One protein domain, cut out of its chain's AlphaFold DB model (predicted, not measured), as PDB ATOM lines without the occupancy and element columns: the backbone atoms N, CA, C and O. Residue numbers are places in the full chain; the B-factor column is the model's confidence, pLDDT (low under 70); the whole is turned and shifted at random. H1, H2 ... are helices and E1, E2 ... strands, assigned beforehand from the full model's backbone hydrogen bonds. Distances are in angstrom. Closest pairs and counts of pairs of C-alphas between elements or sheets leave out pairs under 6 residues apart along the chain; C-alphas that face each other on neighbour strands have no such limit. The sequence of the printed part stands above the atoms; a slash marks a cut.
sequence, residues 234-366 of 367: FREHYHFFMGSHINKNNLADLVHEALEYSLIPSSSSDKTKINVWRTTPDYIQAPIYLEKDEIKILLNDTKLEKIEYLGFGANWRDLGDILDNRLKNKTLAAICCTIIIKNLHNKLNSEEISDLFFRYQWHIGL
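This is residues 234 to 366 of the 367 residues of an uncharacterized protein of Haemophilus sp. HMSC073C03 (UniProt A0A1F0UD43). What does the model look like? A long helix, H5, runs through the middle between a small sheet of three strands and a second long helix, H2, which crosses it; short helices H1 and H6 sit towards one end of the long axis, H3 and H4 towards the other. What is it made of? The printed part has 133 residues, with six named helices and three named strands in the order H1 H2 E1 E2 H3 H4 H5 H6 E3, mostly helix by class; the sheet, in the order E2 E1 E3, is antiparallel. How large is it? It is compact, with a radius of gyration of the C-alphas of 14.2 A, and rounded, spanning 40 by 30 by 28 A.

Where does the printed part begin? H1, residues 234 to 242, begins at C-alpha 234 (10.412, -12.802, 28.983); H2, residues 248 to 263, is 22.3 A long. What follows? E1, residues 272 to 278, is 19.8 A long, and E2 is residues 288 to 290. H3 is residues 292 to 302, 15.5 A long, and H4 is residues 307 to 310. Which elements come last? H5, residues 325 to 341, is 23.9 A long and begins at C-alpha 325 (21.419, -20.638, 18.060). H6 is residues 350 to 355, and E3, residues 362 to 365, ends at C-alpha 365 (25.658, -6.561, 8.141).

How is the sheet paired? E1 pairs in a staggered way: residues 272 to 274 with E2, its hairpin partner, where N 274 and O 288 are 2.8 A apart, and residues 275 to 278 with E3, where N 275 and O 365 are 2.8 A apart. What is on the sheet? H3 and H5 on one face of it make two layers, helices over one side of a sheet; H5, at a height of 8.9 A over the sheet, runs across the strands, at 65 degrees to E1 on the local plane. H4 only grazes the sheet. Which helices meet? H2 touches H5 at a steep tilt of 53 degrees, the C-alphas of Ala 258 and Ala 333 being closest at 4.4 A. H1 touches H5 with residues 325 to 332 of H5 alone, the closest C-alphas, of Met 242 and Lys 328, 6.8 A apart; H6 is close to H1 but not clearly touching, with the C-alphas of His 237 and Ser 354 closest at 6.0 A. Are the helix backbones complete? Every O i to N i+4 pair is within hydrogen-bond range in H1, H2, H3, H5 and H6; H4 is too short for such a pair.

How far does it reach? The two C-alphas farthest apart, of Glu 305 and Asn 346, are 41.6 A apart, and the printed part has no cut. Which link is long? The link from H4 to H5, residues 311 to 324, is long; its residues 317 to 318 pair with residues 363 to 364 of E3. Where is confidence low? The pLDDT is under 70 at residues 265 to 269 and 312 to 314.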
ATOM      1  N   PHE A 234       9.373 -12.732  30.013       93.44
ATOM      2  CA  PHE A 234      10.412 -12.802  28.983       93.44
ATOM      3  C   PHE A 234      10.316 -14.065  28.112       93.44
ATOM      4  O   PHE A 234      10.839 -14.103  26.999       93.44
ATOM      5  N   ARG A 235       9.612 -15.106  28.575       91.69
ATOM      6  CA  ARG A 235       9.459 -16.373  27.841       91.69
ATOM      7  C   ARG A 235       8.811 -16.188  26.469       91.69
ATOM      8  O   ARG A 235       9.199 -16.873  25.523       91.69
ATOM      9  N   GLU A 236       7.851 -15.273  26.359       91.06
ATOM     10  CA  GLU A 236       7.171 -14.967  25.096       91.06
ATOM     11  C   GLU A 236       8.112 -14.239  24.131       91.06
ATOM     12  O   GLU A 236       8.270 -14.660  22.986       91.06
ATOM     13  N   HIS A 237       8.840 -13.235  24.629       94.94
ATOM     14  CA  HIS A 237       9.883 -12.526  23.884       94.94
ATOM     15  C   HIS A 237      10.960 -13.477  23.346       94.94
ATOM     16  O   HIS A 237      11.314 -13.431  22.166       94.94
ATOM     17  N   TYR A 238      11.437 -14.393  24.194       96.00
ATOM     18  CA  TYR A 238      12.389 -15.425  23.797       96.00
ATOM     19  C   TYR A 238      11.827 -16.295  22.672       96.00
ATOM     20  O   TYR A 238      12.519 -16.550  21.687       96.00
ATOM     21  N   HIS A 239      10.570 -16.734  22.789       93.62
ATOM     22  CA  HIS A 239       9.925 -17.557  21.773       93.62
ATOM     23  C   HIS A 239       9.799 -16.826  20.430       93.62
ATOM     24  O   HIS A 239      10.168 -17.401  19.405       93.62
ATOM     25  N   PHE A 240       9.346 -15.567  20.421       92.00
ATOM     26  CA  PHE A 240       9.245 -14.769  19.193       92.00
ATOM     27  C   PHE A 240      10.594 -14.591  18.501       92.00
ATOM     28  O   PHE A 240      10.681 -14.719  17.278       92.00
ATOM     29  N   PHE A 241      11.654 -14.359  19.274       95.44
ATOM     30  CA  PHE A 241      12.973 -14.140  18.699       95.44
ATOM     31  C   PHE A 241      13.647 -15.446  18.263       95.44
ATOM     32  O   PHE A 241      14.179 -15.554  17.159       95.44
ATOM     33  N   MET A 242      13.643 -16.468  19.118       94.94
ATOM     34  CA  MET A 242      14.400 -17.704  18.896       94.94
ATOM     35  C   MET A 242      13.641 -18.723  18.044       94.94
ATOM     36  O   MET A 242      14.274 -19.557  17.393       94.94
ATOM     37  N   GLY A 243      12.307 -18.666  18.023       92.12
ATOM     38  CA  GLY A 243      11.445 -19.683  17.411       92.12
ATOM     39  C   GLY A 243      11.402 -20.995  18.203       92.12
ATOM     40  O   GLY A 243      11.108 -22.047  17.643       92.12
ATOM     41  N   SER A 244      11.764 -20.961  19.488       92.25
ATOM     42  CA  SER A 244      11.746 -22.121  20.384       92.25
ATOM     43  C   SER A 244      11.425 -21.700  21.814       92.25
ATOM     44  O   SER A 244      11.640 -20.550  22.192       92.25
ATOM     45  N   HIS A 245      10.905 -22.625  22.621       92.62
ATOM     46  CA  HIS A 245      10.629 -22.349  24.028       92.62
ATOM     47  C   HIS A 245      11.909 -22.303  24.859       92.62
ATOM     48  O   HIS A 245      12.856 -23.073  24.652       92.62
ATOM     49  N   ILE A 246      11.908 -21.418  25.852       92.44
ATOM     50  CA  ILE A 246      12.996 -21.336  26.812       92.44
ATOM     51  C   ILE A 246      13.016 -22.585  27.707       92.44
ATOM     52  O   ILE A 246      11.982 -23.112  28.118       92.44
ATOM     53  N   ASN A 247      14.211 -23.073  27.999       90.06
ATOM     54  CA  ASN A 247      14.509 -24.151  28.924       90.06
ATOM     55  C   ASN A 247      15.755 -23.776  29.740       90.06
ATOM     56  O   ASN A 247      16.381 -22.742  29.527       90.06
ATOM     57  N   LYS A 248      16.141 -24.629  30.690       88.19
ATOM     58  CA  LYS A 248      17.268 -24.330  31.581       88.19
ATOM     59  C   LYS A 248      18.582 -24.058  30.832       88.19
ATOM     60  O   LYS A 248      19.301 -23.134  31.192       88.19
ATOM     61  N   ASN A 249      18.893 -24.852  29.808       88.94
ATOM     62  CA  ASN A 249      20.179 -24.770  29.115       88.94
ATOM     63  C   ASN A 249      20.265 -23.512  28.250       88.94
ATOM     64  O   ASN A 249      21.258 -22.791  28.319       88.94
ATOM     65  N   ASN A 250      19.218 -23.232  27.469       93.06
ATOM     66  CA  ASN A 250      19.228 -22.083  26.568       93.06
ATOM     67  C   ASN A 250      19.059 -20.742  27.313       93.06
ATOM     68  O   ASN A 250      19.595 -19.736  26.855       93.06
ATOM     69  N   LEU A 251      18.414 -20.731  28.488       94.94
ATOM     70  CA  LEU A 251      18.399 -19.571  29.380       94.94
ATOM     71  C   LEU A 251      19.799 -19.282  29.927       94.94
ATOM     72  O   LEU A 251      20.226 -18.131  29.926       94.94
ATOM     73  N   ALA A 252      20.531 -20.313  30.356       94.88
ATOM     74  CA  ALA A 252      21.905 -20.149  30.820       94.88
ATOM     75  C   ALA A 252      22.840 -19.642  29.713       94.88
ATOM     76  O   ALA A 252      23.683 -18.790  29.981       94.88
ATOM     77  N   ASP A 253      22.669 -20.118  28.473       94.81
ATOM     78  CA  ASP A 253      23.389 -19.586  27.308       94.81
ATOM     79  C   ASP A 253      23.077 -18.105  27.071       94.81
ATOM     80  O   ASP A 253      23.992 -17.305  26.900       94.81
ATOM     81  N   LEU A 254      21.800 -17.717  27.108       96.88
ATOM     82  CA  LEU A 254      21.408 -16.321  26.918       96.88
ATOM     83  C   LEU A 254      21.947 -15.412  28.031       96.88
ATOM     84  O   LEU A 254      22.463 -14.336  27.745       96.88
ATOM     85  N   VAL A 255      21.845 -15.837  29.294       96.62
ATOM     86  CA  VAL A 255      22.376 -15.082  30.438       96.62
ATOM     87  C   VAL A 255      23.894 -14.949  30.343       96.62
ATOM     88  O   VAL A 255      24.424 -13.872  30.606       96.62
ATOM     89  N   HIS A 256      24.596 -16.011  29.935       94.69
ATOM     90  CA  HIS A 256      26.039 -15.967  29.696       94.69
ATOM     91  C   HIS A 256      26.397 -14.921  28.638       94.69
ATOM     92  O   HIS A 256      27.193 -14.027  28.919       94.69
ATOM     93  N   GLU A 257      25.739 -14.960  27.479       94.38
ATOM     94  CA  GLU A 257      25.982 -14.004  26.395       94.38
ATOM     95  C   GLU A 257      25.616 -12.562  26.780       94.38
ATOM     96  O   GLU A 257      26.328 -11.624  26.428       94.38
ATOM     97  N   ALA A 258      24.548 -12.367  27.556       95.56
ATOM     98  CA  ALA A 258      24.134 -11.056  28.058       95.56
ATOM     99  C   ALA A 258      25.157 -10.456  29.038       95.56
ATOM    100  O   ALA A 258      25.452  -9.258  28.989       95.56
ATOM    101  N   LEU A 259      25.741 -11.284  29.906       93.75
ATOM    102  CA  LEU A 259      26.812 -10.866  30.809       93.75
ATOM    103  C   LEU A 259      28.118 -10.591  30.055       93.75
ATOM    104  O   LEU A 259      28.753  -9.570  30.301       93.75
ATOM    105  N   GLU A 260      28.505 -11.452  29.114       90.12
ATOM    106  CA  GLU A 260      29.690 -11.228  28.275       90.12
ATOM    107  C   GLU A 260      29.557  -9.919  27.487       90.12
ATOM    108  O   GLU A 260      30.477  -9.104  27.494       90.12
ATOM    109  N   TYR A 261      28.395  -9.672  26.876       90.88
ATOM    110  CA  TYR A 261      28.128  -8.451  26.118       90.88
ATOM    111  C   TYR A 261      28.162  -7.185  26.984       90.88
ATOM    112  O   TYR A 261      28.705  -6.162  26.568       90.88
ATOM    113  N   SER A 262      27.563  -7.227  28.178       90.44
ATOM    114  CA  SER A 262      27.452  -6.043  29.042       90.44
ATOM    115  C   SER A 262      28.738  -5.710  29.800       90.44
ATOM    116  O   SER A 262      28.969  -4.539  30.109       90.44
ATOM    117  N   LEU A 263      29.571  -6.709  30.108       87.12
ATOM    118  CA  LEU A 263      30.728  -6.549  30.995       87.12
ATOM    119  C   LEU A 263      32.069  -6.543  30.271       87.12
ATOM    120  O   LEU A 263      33.010  -5.905  30.750       87.12
ATOM    121  N   ILE A 264      32.187  -7.263  29.154       79.62
ATOM    122  CA  ILE A 264      33.455  -7.396  28.442       79.62
ATOM    123  C   ILE A 264      33.470  -6.396  27.284       79.62
ATOM    124  O   ILE A 264      32.660  -6.509  26.362       79.62
ATOM    125  N   PRO A 265      34.392  -5.414  27.298       68.06
ATOM    126  CA  PRO A 265      34.528  -4.449  26.227       68.06
ATOM    127  C   PRO A 265      34.727  -5.153  24.900       68.06
ATOM    128  O   PRO A 265      35.585  -6.018  24.720       68.06
ATOM    129  N   SER A 266      33.939  -4.709  23.946       61.78
ATOM    130  CA  SER A 266      33.877  -5.277  22.622       61.78
ATOM    131  C   SER A 266      35.079  -4.950  21.723       61.78
ATOM    132  O   SER A 266      35.205  -5.490  20.628       61.78
ATOM    133  N   SER A 267      35.988  -4.093  22.195       54.41
ATOM    134  CA  SER A 267      37.195  -3.640  21.500       54.41
ATOM    135  C   SER A 267      38.413  -4.555  21.678       54.41
ATOM    136  O   SER A 267      39.531  -4.134  21.382       54.41
ATOM    137  N   SER A 268      38.249  -5.787  22.178       58.31
ATOM    138  CA  SER A 268      39.344  -6.767  22.147       58.31
ATOM    139  C   SER A 268      39.755  -7.008  20.690       58.31
ATOM    140  O   SER A 268      38.883  -7.313  19.875       58.31
ATOM    141  N   SER A 269      41.049  -6.904  20.375       57.16
ATOM    142  CA  SER A 269      41.615  -6.930  19.008       57.16
ATOM    143  C   SER A 269      41.200  -8.116  18.131       57.16
ATOM    144  O   SER A 269      41.372  -8.070  16.916       57.16
ATOM    145  N   ASP A 270      40.663  -9.174  18.735       74.88
ATOM    146  CA  ASP A 270      40.498 -10.475  18.093       74.88
ATOM    147  C   ASP A 270      39.060 -10.752  17.619       74.88
ATOM    148  O   ASP A 270      38.832 -11.759  16.946       74.88
ATOM    149  N   LYS A 271      38.093  -9.878  17.947       87.81
ATOM    150  CA  LYS A 271      36.685 -10.018  17.539       87.81
ATOM    151  C   LYS A 271      36.314  -9.017  16.448       87.81
ATOM    152  O   LYS A 271      36.681  -7.846  16.506       87.81
ATOM    153  N   THR A 272      35.526  -9.460  15.476       90.75
ATOM    154  CA  THR A 272      35.003  -8.594  14.412       90.75
ATOM    155  C   THR A 272      33.649  -8.025  14.820       90.75
ATOM    156  O   THR A 272      32.728  -8.782  15.131       90.75
ATOM    157  N   LYS A 273      33.519  -6.692  14.807       92.56
ATOM    158  CA  LYS A 273      32.234  -6.003  14.996       92.56
ATOM    159  C   LYS A 273      31.332  -6.281  13.796       92.56
ATOM    160  O   LYS A 273      31.710  -5.978  12.668       92.56
ATOM    161  N   ILE A 274      30.136  -6.789  14.057       93.25
ATOM    162  CA  ILE A 274      29.062  -6.950  13.081       93.25
ATOM    163  C   ILE A 274      27.906  -6.057  13.507       93.25
ATOM    164  O   ILE A 274      27.459  -6.095  14.656       93.25
ATOM    165  N   ASN A 275      27.418  -5.243  12.583       93.50
ATOM    166  CA  ASN A 275      26.286  -4.383  12.852       93.50
ATOM    167  C   ASN A 275      25.006  -5.205  12.869       93.50
ATOM    168  O   ASN A 275      24.771  -6.039  11.998       93.50
ATOM    169  N   VAL A 276      24.177  -4.926  13.868       94.69
ATOM    170  CA  VAL A 276      22.809  -5.414  13.952       94.69
ATOM    171  C   VAL A 276      21.925  -4.212  14.217       94.69
ATOM    172  O   VAL A 276      22.196  -3.438  15.139       94.69
ATOM    173  N   TRP A 277      20.889  -4.033  13.410       94.31
ATOM    174  CA  TRP A 277      19.976  -2.906  13.552       94.31
ATOM    175  C   TRP A 277      18.556  -3.281  13.171       94.31
ATOM    176  O   TRP A 277      18.310  -4.234  12.433       94.31
ATOM    177  N   ARG A 278      17.623  -2.492  13.681       92.88
ATOM    178  CA  ARG A 278      16.205  -2.592  13.378       92.88
ATOM    179  C   ARG A 278      15.849  -1.637  12.244       92.88
ATOM    180  O   ARG A 278      16.284  -0.483  12.248       92.88
ATOM    181  N   THR A 279      15.093  -2.116  11.261       83.94
ATOM    182  CA  THR A 279      14.689  -1.320  10.084       83.94
ATOM    183  C   THR A 279      13.315  -0.678  10.230       83.94
ATOM    184  O   THR A 279      12.942   0.161   9.413       83.94
ATOM    185  N   THR A 280      12.575  -1.030  11.276       83.94
ATOM    186  CA  THR A 280      11.301  -0.415  11.644       83.94
ATOM    187  C   THR A 280      11.484   0.499  12.861       83.94
ATOM    188  O   THR A 280      12.315   0.203  13.723       83.94
ATOM    189  N   PRO A 281      10.731   1.610  12.966       79.94
ATOM    190  CA  PRO A 281      10.692   2.413  14.185       79.94
ATOM    191  C   PRO A 281      10.295   1.566  15.399       79.94
ATOM    192  O   PRO A 281       9.363   0.772  15.312       79.94
ATOM    193  N   ASP A 282      10.964   1.666  16.545       78.62
ATOM    194  CA  ASP A 282      12.161   2.457  16.836       78.62
ATOM    195  C   ASP A 282      13.450   1.919  16.186       78.62
ATOM    196  O   ASP A 282      13.785   0.736  16.300       78.62
ATOM    197  N   TYR A 283      14.216   2.816  15.554       88.31
ATOM    198  CA  TYR A 283      15.501   2.506  14.921       88.31
ATOM    199  C   TYR A 283      16.584   2.258  15.981       88.31
ATOM    200  O   TYR A 283      17.216   3.183  16.498       88.31
ATOM    201  N   ILE A 284      16.788   0.988  16.324       93.25
ATOM    202  CA  ILE A 284      17.718   0.544  17.365       93.25
ATOM    203  C   ILE A 284      18.907  -0.174  16.724       93.25
ATOM    204  O   ILE A 284      18.746  -0.921  15.766       93.25
ATOM    205  N   GLN A 285      20.104   0.023  17.281       93.75
ATOM    206  CA  GLN A 285      21.308  -0.730  16.928       93.75
ATOM    207  C   GLN A 285      21.797  -1.539  18.131       93.75
ATOM    208  O   GLN A 285      21.801  -1.042  19.258       93.75
ATOM    209  N   ALA A 286      22.219  -2.776  17.887       95.06
ATOM    210  CA  ALA A 286      22.702  -3.719  18.893       95.06
ATOM    211  C   ALA A 286      23.877  -4.547  18.331       95.06
ATOM    212  O   ALA A 286      23.750  -5.761  18.180       95.06
ATOM    213  N   PRO A 287      24.993  -3.898  17.941       94.38
ATOM    214  CA  PRO A 287      26.086  -4.556  17.228       94.38
ATOM    215  C   PRO A 287      26.664  -5.711  18.044       94.38
ATOM    216  O   PRO A 287      26.883  -5.558  19.236       94.38
ATOM    217  N   ILE A 288      26.972  -6.832  17.401       94.19
ATOM    218  CA  ILE A 288      27.589  -8.002  18.037       94.19
ATOM    219  C   ILE A 288      29.063  -8.112  17.651       94.19
ATOM    220  O   ILE A 288      29.514  -7.504  16.684       94.19
ATOM    221  N   TYR A 289      29.827  -8.901  18.401       92.31
ATOM    222  CA  TYR A 289      31.266  -9.053  18.196       92.31
ATOM    223  C   TYR A 289      31.605 -10.532  18.125       92.31
ATOM    224  O   TYR A 289      31.401 -11.255  19.101       92.31
ATOM    225  N   LEU A 290      32.082 -10.962  16.961       92.19
ATOM    226  CA  LEU A 290      32.202 -12.373  16.611       92.19
ATOM    227  C   LEU A 290      33.659 -12.832  16.551       92.19
ATOM    228  O   LEU A 290      34.524 -12.133  16.018       92.19
ATOM    229  N   GLU A 291      33.916 -14.028  17.078       91.19
ATOM    230  CA  GLU A 291      35.175 -14.757  16.896       91.19
ATOM    231  C   GLU A 291      35.276 -15.351  15.470       91.19
ATOM    232  O   GLU A 291      34.300 -15.436  14.720       91.19
ATOM    233  N   LYS A 292      36.475 -15.788  15.059       91.75
ATOM    234  CA  LYS A 292      36.720 -16.292  13.690       91.75
ATOM    235  C   LYS A 292      35.863 -17.504  13.311       91.75
ATOM    236  O   LYS A 292      35.548 -17.674  12.137       91.75
ATOM    237  N   ASP A 293      35.541 -18.382  14.255       94.06
ATOM    238  CA  ASP A 293      34.655 -19.527  14.025       94.06
ATOM    239  C   ASP A 293      33.184 -19.096  13.907       94.06
ATOM    240  O   ASP A 293      32.463 -19.633  13.072       94.06
ATOM    241  N   GLU A 294      32.763 -18.072  14.648       94.44
ATOM    242  CA  GLU A 294      31.411 -17.492  14.578       94.44
ATOM    243  C   GLU A 294      31.152 -16.800  13.252       94.44
ATOM    244  O   GLU A 294      30.067 -16.922  12.689       94.44
ATOM    245  N   ILE A 295      32.171 -16.138  12.706       94.56
ATOM    246  CA  ILE A 295      32.112 -15.572  11.358       94.56
ATOM    247  C   ILE A 295      31.880 -16.681  10.324       94.56
ATOM    248  O   ILE A 295      31.090 -16.494   9.404       94.56
ATOM    249  N   LYS A 296      32.509 -17.856  10.472       95.12
ATOM    250  CA  LYS A 296      32.275 -18.985   9.550       95.12
ATOM    251  C   LYS A 296      30.837 -19.489   9.626       95.12
ATOM    252  O   LYS A 296      30.257 -19.797   8.589       95.12
ATOM    253  N   ILE A 297      30.270 -19.556  10.830       95.94
ATOM    254  CA  ILE A 297      28.863 -19.920  11.040       95.94
ATOM    255  C   ILE A 297      27.954 -18.883  10.370       95.94
ATOM    256  O   ILE A 297      27.078 -19.251   9.594       95.94
ATOM    257  N   LEU A 298      28.219 -17.592  10.590       94.94
ATOM    258  CA  LEU A 298      27.454 -16.497   9.997       94.94
ATOM    259  C   LEU A 298      27.467 -16.565   8.463       94.94
ATOM    260  O   LEU A 298      26.423 -16.447   7.825       94.94
ATOM    261  N   LEU A 299      28.637 -16.784   7.866       93.75
ATOM    262  CA  LEU A 299      28.795 -16.932   6.418       93.75
ATOM    263  C   LEU A 299      28.039 -18.144   5.869       93.75
ATOM    264  O   LEU A 299      27.402 -18.048   4.821       93.75
ATOM    265  N   ASN A 300      28.059 -19.263   6.593       94.62
ATOM    266  CA  ASN A 300      27.321 -20.461   6.213       94.62
ATOM    267  C   ASN A 300      25.801 -20.231   6.232       94.62
ATOM    268  O   ASN A 300      25.130 -20.528   5.246       94.62
ATOM    269  N   ASP A 301      25.271 -19.657   7.315       94.00
ATOM    270  CA  ASP A 301      23.838 -19.373   7.458       94.00
ATOM    271  C   ASP A 301      23.348 -18.380   6.394       94.00
ATOM    272  O   ASP A 301      22.316 -18.585   5.756       94.00
ATOM    273  N   THR A 302      24.145 -17.343   6.126       91.38
ATOM    274  CA  THR A 302      23.827 -16.301   5.133       91.38
ATOM    275  C   THR A 302      24.155 -16.687   3.688       91.38
ATOM    276  O   THR A 302      23.846 -15.922   2.767       91.38
ATOM    277  N   LYS A 303      24.756 -17.869   3.476       91.56
ATOM    278  CA  LYS A 303      25.221 -18.391   2.178       91.56
ATOM    279  C   LYS A 303      26.167 -17.431   1.450       91.56
ATOM    280  O   LYS A 303      26.064 -17.233   0.240       91.56
ATOM    281  N   LEU A 304      27.076 -16.819   2.198       90.12
ATOM    282  CA  LEU A 304      28.081 -15.893   1.689       90.12
ATOM    283  C   LEU A 304      29.471 -16.523   1.756       90.12
ATOM    284  O   LEU A 304      29.829 -17.171   2.731       90.12
ATOM    285  N   GLU A 305      30.291 -16.299   0.730       90.50
ATOM    286  CA  GLU A 305      31.670 -16.811   0.710       90.50
ATOM    287  C   GLU A 305      32.623 -15.982   1.580       90.50
ATOM    288  O   GLU A 305      33.647 -16.482   2.050       90.50
ATOM    289  N   LYS A 306      32.316 -14.693   1.754       91.00
ATOM    290  CA  LYS A 306      33.214 -13.684   2.318       91.00
ATOM    291  C   LYS A 306      32.447 -12.687   3.172       91.00
ATOM    292  O   LYS A 306      31.324 -12.317   2.832       91.00
ATOM    293  N   ILE A 307      33.058 -12.235   4.266       90.00
ATOM    294  CA  ILE A 307      32.400 -11.337   5.226       90.00
ATOM    295  C   ILE A 307      32.178  -9.946   4.641       90.00
ATOM    296  O   ILE A 307      31.170  -9.317   4.929       90.00
ATOM    297  N   GLU A 308      33.049  -9.504   3.736       89.81
ATOM    298  CA  GLU A 308      32.941  -8.237   3.013       89.81
ATOM    299  C   GLU A 308      31.649  -8.155   2.187       89.81
ATOM    300  O   GLU A 308      31.167  -7.063   1.889       89.81
ATOM    301  N   TYR A 309      31.049  -9.303   1.848       89.38
ATOM    302  CA  TYR A 309      29.763  -9.353   1.159       89.38
ATOM    303  C   TYR A 309      28.585  -9.008   2.061       89.38
ATOM    304  O   TYR A 309      27.522  -8.752   1.526       89.38
ATOM    305  N   LEU A 310      28.752  -8.941   3.383       85.69
ATOM    306  CA  LEU A 310      27.746  -8.374   4.288       85.69
ATOM    307  C   LEU A 310      27.747  -6.834   4.295       85.69
ATOM    308  O   LEU A 310      26.897  -6.235   4.953       85.69
ATOM    309  N   GLY A 311      28.693  -6.188   3.606       80.75
ATOM    310  CA  GLY A 311      28.756  -4.734   3.449       80.75
ATOM    311  C   GLY A 311      27.963  -4.203   2.245       80.75
ATOM    312  O   GLY A 311      27.330  -4.952   1.499       80.75
ATOM    313  N   PHE A 312      28.047  -2.886   2.029       64.94
ATOM    314  CA  PHE A 312      27.532  -2.165   0.848       64.94
ATOM    315  C   PHE A 312      26.007  -2.045   0.699       64.94
ATOM    316  O   PHE A 312      25.525  -1.877  -0.421       64.94
ATOM    317  N   GLY A 313      25.233  -2.097   1.789       62.19
ATOM    318  CA  GLY A 313      23.803  -1.730   1.831       62.19
ATOM    319  C   GLY A 313      22.825  -2.620   1.038       62.19
ATOM    320  O   GLY A 313      21.657  -2.700   1.396       62.19
ATOM    321  N   ALA A 314      23.284  -3.328   0.002       62.62
ATOM    322  CA  ALA A 314      22.494  -4.217  -0.852       62.62
ATOM    323  C   ALA A 314      22.530  -5.687  -0.402       62.62
ATOM    324  O   ALA A 314      21.745  -6.496  -0.888       62.62
ATOM    325  N   ASN A 315      23.434  -6.043   0.517       73.38
ATOM    326  CA  ASN A 315      23.657  -7.424   0.950       73.38
ATOM    327  C   ASN A 315      23.523  -7.633   2.463       73.38
ATOM    328  O   ASN A 315      23.983  -8.642   3.000       73.38
ATOM    329  N   TRP A 316      22.858  -6.712   3.151       84.62
ATOM    330  CA  TRP A 316      22.386  -6.982   4.501       84.62
ATOM    331  C   TRP A 316      21.466  -8.206   4.501       84.62
ATOM    332  O   TRP A 316      20.849  -8.546   3.483       84.62
ATOM    333  N   ARG A 317      21.433  -8.919   5.622       89.50
ATOM    334  CA  ARG A 317      20.620 -10.128   5.780       89.50
ATOM    335  C   ARG A 317      19.611  -9.927   6.886       89.50
ATOM    336  O   ARG A 317      19.908  -9.267   7.880       89.50
ATOM    337  N   ASP A 318      18.434 -10.493   6.689       90.50
ATOM    338  CA  ASP A 318      17.414 -10.570   7.721       90.50
ATOM    339  C   ASP A 318      17.931 -11.505   8.827       90.50
ATOM    340  O   ASP A 318      18.504 -12.558   8.538       90.50
ATOM    341  N   LEU A 319      17.772 -11.153  10.106       92.19
ATOM    342  CA  LEU A 319      18.181 -12.057  11.190       92.19
ATOM    343  C   LEU A 319      17.382 -13.371  11.197       92.19
ATOM    344  O   LEU A 319      17.792 -14.351  11.816       92.19
ATOM    345  N   GLY A 320      16.238 -13.413  10.526       88.12
ATOM    346  CA  GLY A 320      15.484 -14.601  10.156       88.12
ATOM    347  C   GLY A 320      16.318 -15.647   9.418       88.12
ATOM    348  O   GLY A 320      16.112 -16.830   9.694       88.12
ATOM    349  N   ASP A 321      17.285 -15.225   8.591       88.69
ATOM    350  CA  ASP A 321      18.205 -16.100   7.845       88.69
ATOM    351  C   ASP A 321      19.245 -16.780   8.747       88.69
ATOM    352  O   ASP A 321      19.829 -17.796   8.373       88.69
ATOM    353  N   ILE A 322      19.482 -16.242   9.948       92.88
ATOM    354  CA  ILE A 322      20.407 -16.837  10.914       92.88
ATOM    355  C   ILE A 322      19.729 -18.044  11.554       92.88
ATOM    356  O   ILE A 322      18.674 -17.929  12.187       92.88
ATOM    357  N   LEU A 323      20.336 -19.220  11.405       92.75
ATOM    358  CA  LEU A 323      19.806 -20.497  11.876       92.75
ATOM    359  C   LEU A 323      20.496 -20.948  13.163       92.75
ATOM    360  O   LEU A 323      19.830 -21.508  14.040       92.75
ATOM    361  N   ASP A 324      21.786 -20.660  13.305       95.19
ATOM    362  CA  ASP A 324      22.594 -21.063  14.444       95.19
ATOM    363  C   ASP A 324      22.168 -20.355  15.742       95.19
ATOM    364  O   ASP A 324      22.070 -19.129  15.836       95.19
ATOM    365  N   ASN A 325      21.914 -21.150  16.784       94.06
ATOM    366  CA  ASN A 325      21.419 -20.638  18.060       94.06
ATOM    367  C   ASN A 325      22.468 -19.837  18.839       94.06
ATOM    368  O   ASN A 325      22.088 -19.005  19.660       94.06
ATOM    369  N   ARG A 326      23.765 -20.054  18.595       93.50
ATOM    370  CA  ARG A 326      24.849 -19.304  19.238       93.50
ATOM    371  C   ARG A 326      24.830 -17.856  18.758       93.50
ATOM    372  O   ARG A 326      24.839 -16.940  19.576       93.50
ATOM    373  N   LEU A 327      24.700 -17.654  17.445       95.31
ATOM    374  CA  LEU A 327      24.559 -16.320  16.856       95.31
ATOM    375  C   LEU A 327      23.251 -15.649  17.279       95.31
ATOM    376  O   LEU A 327      23.279 -14.503  17.721       95.31
ATOM    377  N   LYS A 328      22.123 -16.373  17.243       95.88
ATOM    378  CA  LYS A 328      20.840 -15.833  17.724       95.88
ATOM    379  C   LYS A 328      20.910 -15.391  19.186       95.88
ATOM    380  O   LYS A 328      20.449 -14.298  19.495       95.88
ATOM    381  N   ASN A 329      21.509 -16.193  20.072       95.31
ATOM    382  CA  ASN A 329      21.659 -15.842  21.487       95.31
ATOM    383  C   ASN A 329      22.529 -14.594  21.673       95.31
ATOM    384  O   ASN A 329      22.141 -13.713  22.434       95.31
ATOM    385  N   LYS A 330      23.652 -14.470  20.949       95.25
ATOM    386  CA  LYS A 330      24.484 -13.253  20.974       95.25
ATOM    387  C   LYS A 330      23.704 -12.017  20.556       95.25
ATOM    388  O   LYS A 330      23.808 -10.971  21.194       95.25
ATOM    389  N   THR A 331      22.915 -12.132  19.494       96.50
ATOM    390  CA  THR A 331      22.114 -11.009  19.019       96.50
ATOM    391  C   THR A 331      20.987 -10.663  19.982       96.50
ATOM    392  O   THR A 331      20.807  -9.491  20.307       96.50
ATOM    393  N   LEU A 332      20.277 -11.660  20.510       97.44
ATOM    394  CA  LEU A 332      19.236 -11.455  21.517       97.44
ATOM    395  C   LEU A 332      19.801 -10.801  22.787       97.44
ATOM    396  O   LEU A 332      19.209  -9.858  23.307       97.44
ATOM    397  N   ALA A 333      20.968 -11.252  23.251       97.12
ATOM    398  CA  ALA A 333      21.690 -10.666  24.374       97.12
ATOM    399  C   ALA A 333      22.040  -9.190  24.132       97.12
ATOM    400  O   ALA A 333      21.788  -8.349  24.997       97.12
ATOM    401  N   ALA A 334      22.564  -8.858  22.947       96.50
ATOM    402  CA  ALA A 334      22.875  -7.483  22.567       96.50
ATOM    403  C   ALA A 334      21.616  -6.600  22.536       96.50
ATOM    404  O   ALA A 334      21.630  -5.485  23.061       96.50
ATOM    405  N   ILE A 335      20.510  -7.110  21.984       96.69
ATOM    406  CA  ILE A 335      19.218  -6.410  21.940       96.69
ATOM    407  C   ILE A 335      18.700  -6.149  23.358       96.69
ATOM    408  O   ILE A 335      18.360  -5.008  23.679       96.69
ATOM    409  N   CYS A 336      18.708  -7.161  24.232       97.56
ATOM    410  CA  CYS A 336      18.306  -7.014  25.634       97.56
ATOM    411  C   CYS A 336      19.158  -5.959  26.348       97.56
ATOM    412  O   CYS A 336      18.617  -5.053  26.980       97.56
ATOM    413  N   CYS A 337      20.485  -6.010  26.195       95.94
ATOM    414  CA  CYS A 337      21.384  -5.001  26.755       95.94
ATOM    415  C   CYS A 337      21.040  -3.592  26.258       95.94
ATOM    416  O   CYS A 337      20.956  -2.659  27.056       95.94
ATOM    417  N   THR A 338      20.784  -3.427  24.960       95.38
ATOM    418  CA  THR A 338      20.410  -2.131  24.384       95.38
ATOM    419  C   THR A 338      19.070  -1.617  24.917       95.38
ATOM    420  O   THR A 338      18.957  -0.425  25.212       95.38
ATOM    421  N   ILE A 339      18.075  -2.493  25.096       95.56
ATOM    422  CA  ILE A 339      16.775  -2.164  25.708       95.56
ATOM    423  C   ILE A 339      16.964  -1.627  27.132       95.56
ATOM    424  O   ILE A 339      16.340  -0.628  27.504       95.56
ATOM    425  N   ILE A 340      17.844  -2.246  27.924       95.56
ATOM    426  CA  ILE A 340      18.153  -1.797  29.287       95.56
ATOM    427  C   ILE A 340      18.892  -0.462  29.277       95.56
ATOM    428  O   ILE A 340      18.440   0.482  29.920       95.56
ATOM    429  N   ILE A 341      19.970  -0.343  28.497       92.69
ATOM    430  CA  ILE A 341      20.806   0.869  28.428       92.69
ATOM    431  C   ILE A 341      19.994   2.087  27.966       92.69
ATOM    432  O   ILE A 341      20.170   3.190  28.480       92.69
ATOM    433  N   LYS A 342      19.075   1.908  27.009       93.44
ATOM    434  CA  LYS A 342      18.174   2.977  26.538       93.44
ATOM    435  C   LYS A 342      16.955   3.191  27.450       93.44
ATOM    436  O   LYS A 342      16.159   4.110  27.210       93.44
ATOM    437  N   ASN A 343      16.828   2.381  28.501       93.56
ATOM    438  CA  ASN A 343      15.716   2.358  29.443       93.56
ATOM    439  C   ASN A 343      14.351   2.160  28.752       93.56
ATOM    440  O   ASN A 343      13.362   2.780  29.130       93.56
ATOM    441  N   LEU A 344      14.302   1.352  27.687       93.50
ATOM    442  CA  LEU A 344      13.082   1.121  26.903       93.50
ATOM    443  C   LEU A 344      12.083   0.237  27.651       93.50
ATOM    444  O   LEU A 344      10.890   0.498  27.592       93.50
ATOM    445  N   HIS A 345      12.571  -0.727  28.434       91.12
ATOM    446  CA  HIS A 345      11.745  -1.622  29.254       91.12
ATOM    447  C   HIS A 345      10.839  -0.902  30.274       91.12
ATOM    448  O   HIS A 345       9.853  -1.481  30.711       91.12
ATOM    449  N   ASN A 346      11.158   0.345  30.644       90.25
ATOM    450  CA  ASN A 346      10.320   1.182  31.513       90.25
ATOM    451  C   ASN A 346       9.514   2.246  30.749       90.25
ATOM    452  O   ASN A 346       8.636   2.880  31.331       90.25
ATOM    453  N   LYS A 347       9.853   2.515  29.483       93.31
ATOM    454  CA  LYS A 347       9.230   3.569  28.663       93.31
ATOM    455  C   LYS A 347       8.132   3.037  27.750       93.31
ATOM    456  O   LYS A 347       7.210   3.781  27.441       93.31
ATOM    457  N   LEU A 348       8.281   1.798  27.300       92.25
ATOM    458  CA  LEU A 348       7.391   1.138  26.358       92.25
ATOM    459  C   LEU A 348       6.375   0.269  27.101       92.25
ATOM    460  O   LEU A 348       6.666  -0.272  28.171       92.25
ATOM    461  N   ASN A 349       5.185   0.126  26.527       92.44
ATOM    462  CA  ASN A 349       4.184  -0.829  27.001       92.44
ATOM    463  C   ASN A 349       4.517  -2.268  26.544       92.44
ATOM    464  O   ASN A 349       5.473  -2.489  25.800       92.44
ATOM    465  N   SER A 350       3.753  -3.276  26.985       89.06
ATOM    466  CA  SER A 350       4.094  -4.680  26.694       89.06
ATOM    467  C   SER A 350       4.033  -5.044  25.207       89.06
ATOM    468  O   SER A 350       4.821  -5.879  24.768       89.06
ATOM    469  N   GLU A 351       3.125  -4.443  24.432       91.00
ATOM    470  CA  GLU A 351       3.017  -4.688  22.986       91.00
ATOM    471  C   GLU A 351       4.209  -4.077  22.245       91.00
ATOM    472  O   GLU A 351       4.841  -4.746  21.431       91.00
ATOM    473  N   GLU A 352       4.572  -2.841  22.594       92.88
ATOM    474  CA  GLU A 352       5.745  -2.151  22.045       92.88
ATOM    475  C   GLU A 352       7.048  -2.888  22.382       92.88
ATOM    476  O   GLU A 352       7.921  -3.020  21.528       92.88
ATOM    477  N   ILE A 353       7.183  -3.415  23.606       92.81
ATOM    478  CA  ILE A 353       8.331  -4.257  23.974       92.81
ATOM    479  C   ILE A 353       8.328  -5.545  23.151       92.81
ATOM    480  O   ILE A 353       9.380  -5.918  22.633       92.81
ATOM    481  N   SER A 354       7.176  -6.201  23.001       92.50
ATOM    482  CA  SER A 354       7.061  -7.453  22.243       92.50
ATOM    483  C   SER A 354       7.491  -7.293  20.789       92.50
ATOM    484  O   SER A 354       8.201  -8.148  20.258       92.50
ATOM    485  N   ASP A 355       7.133  -6.165  20.175       93.62
ATOM    486  CA  ASP A 355       7.507  -5.816  18.806       93.62
ATOM    487  C   ASP A 355       9.035  -5.759  18.609       93.62
ATOM    488  O   ASP A 355       9.547  -6.163  17.566       93.62
ATOM    489  N   LEU A 356       9.810  -5.390  19.638       94.62
ATOM    490  CA  LEU A 356      11.278  -5.397  19.567       94.62
ATOM    491  C   LEU A 356      11.883  -6.803  19.424       94.62
ATOM    492  O   LEU A 356      13.047  -6.921  19.032       94.62
ATOM    493  N   PHE A 357      11.128  -7.864  19.717       94.75
ATOM    494  CA  PHE A 357      11.598  -9.252  19.664       94.75
ATOM    495  C   PHE A 357      11.182 -10.000  18.393       94.75
ATOM    496  O   PHE A 357      11.542 -11.169  18.226       94.75
ATOM    497  N   PHE A 358      10.504  -9.343  17.448       93.19
ATOM    498  CA  PHE A 358      10.277  -9.916  16.126       93.19
ATOM    499  C   PHE A 358      11.574  -9.945  15.319       93.19
ATOM    500  O   PHE A 358      11.993  -8.952  14.725       93.19
ATOM    501  N   ARG A 359      12.219 -11.119  15.276       92.38
ATOM    502  CA  ARG A 359      13.549 -11.292  14.670       92.38
ATOM    503  C   ARG A 359      13.639 -10.797  13.220       92.38
ATOM    504  O   ARG A 359      14.656 -10.220  12.863       92.38
ATOM    505  N   TYR A 360      12.583 -10.949  12.420       90.06
ATOM    506  CA  TYR A 360      12.545 -10.516  11.012       90.06
ATOM    507  C   TYR A 360      12.551  -8.988  10.808       90.06
ATOM    508  O   TYR A 360      12.666  -8.488   9.697       90.06
ATOM    509  N   GLN A 361      12.394  -8.199  11.872       92.06
ATOM    510  CA  GLN A 361      12.531  -6.740  11.790       92.06
ATOM    511  C   GLN A 361      13.983  -6.279  11.983       92.06
ATOM    512  O   GLN A 361      14.301  -5.092  11.858       92.06
ATOM    513  N   TRP A 362      14.874  -7.216  12.301       94.50
ATOM    514  CA  TRP A 362      16.279  -6.969  12.550       94.50
ATOM    515  C   TRP A 362      17.129  -7.478  11.399       94.50
ATOM    516  O   TRP A 362      16.867  -8.525  10.814       94.50
ATOM    517  N   HIS A 363      18.181  -6.731  11.107       93.81
ATOM    518  CA  HIS A 363      19.116  -7.020  10.037       93.81
ATOM    519  C   HIS A 363      20.532  -7.110  10.586       93.81
ATOM    520  O   HIS A 363      20.845  -6.521  11.623       93.81
ATOM    521  N   ILE A 364      21.379  -7.845   9.874       93.31
ATOM    522  CA  ILE A 364      22.792  -8.032  10.181       93.31
ATOM    523  C   ILE A 364      23.655  -7.694   8.966       93.31
ATOM    524  O   ILE A 364      23.304  -8.004   7.823       93.31
ATOM    525  N   GLY A 365      24.788  -7.038   9.209       91.88
ATOM    526  CA  GLY A 365      25.658  -6.561   8.141       91.88
ATOM    527  C   GLY A 365      26.976  -5.965   8.619       91.88
ATOM    528  O   GLY A 365      27.236  -5.849   9.818       91.88
ATOM    529  N   LEU A 366      27.802  -5.564   7.657       89.31
ATOM    530  CA  LEU A 366      28.947  -4.684   7.882       89.31
ATOM    531  C   LEU A 366      28.589  -3.246   7.486       89.31
ATOM    532  O   LEU A 366      27.709  -3.024   6.649       89.31
TER     533      LEU A 366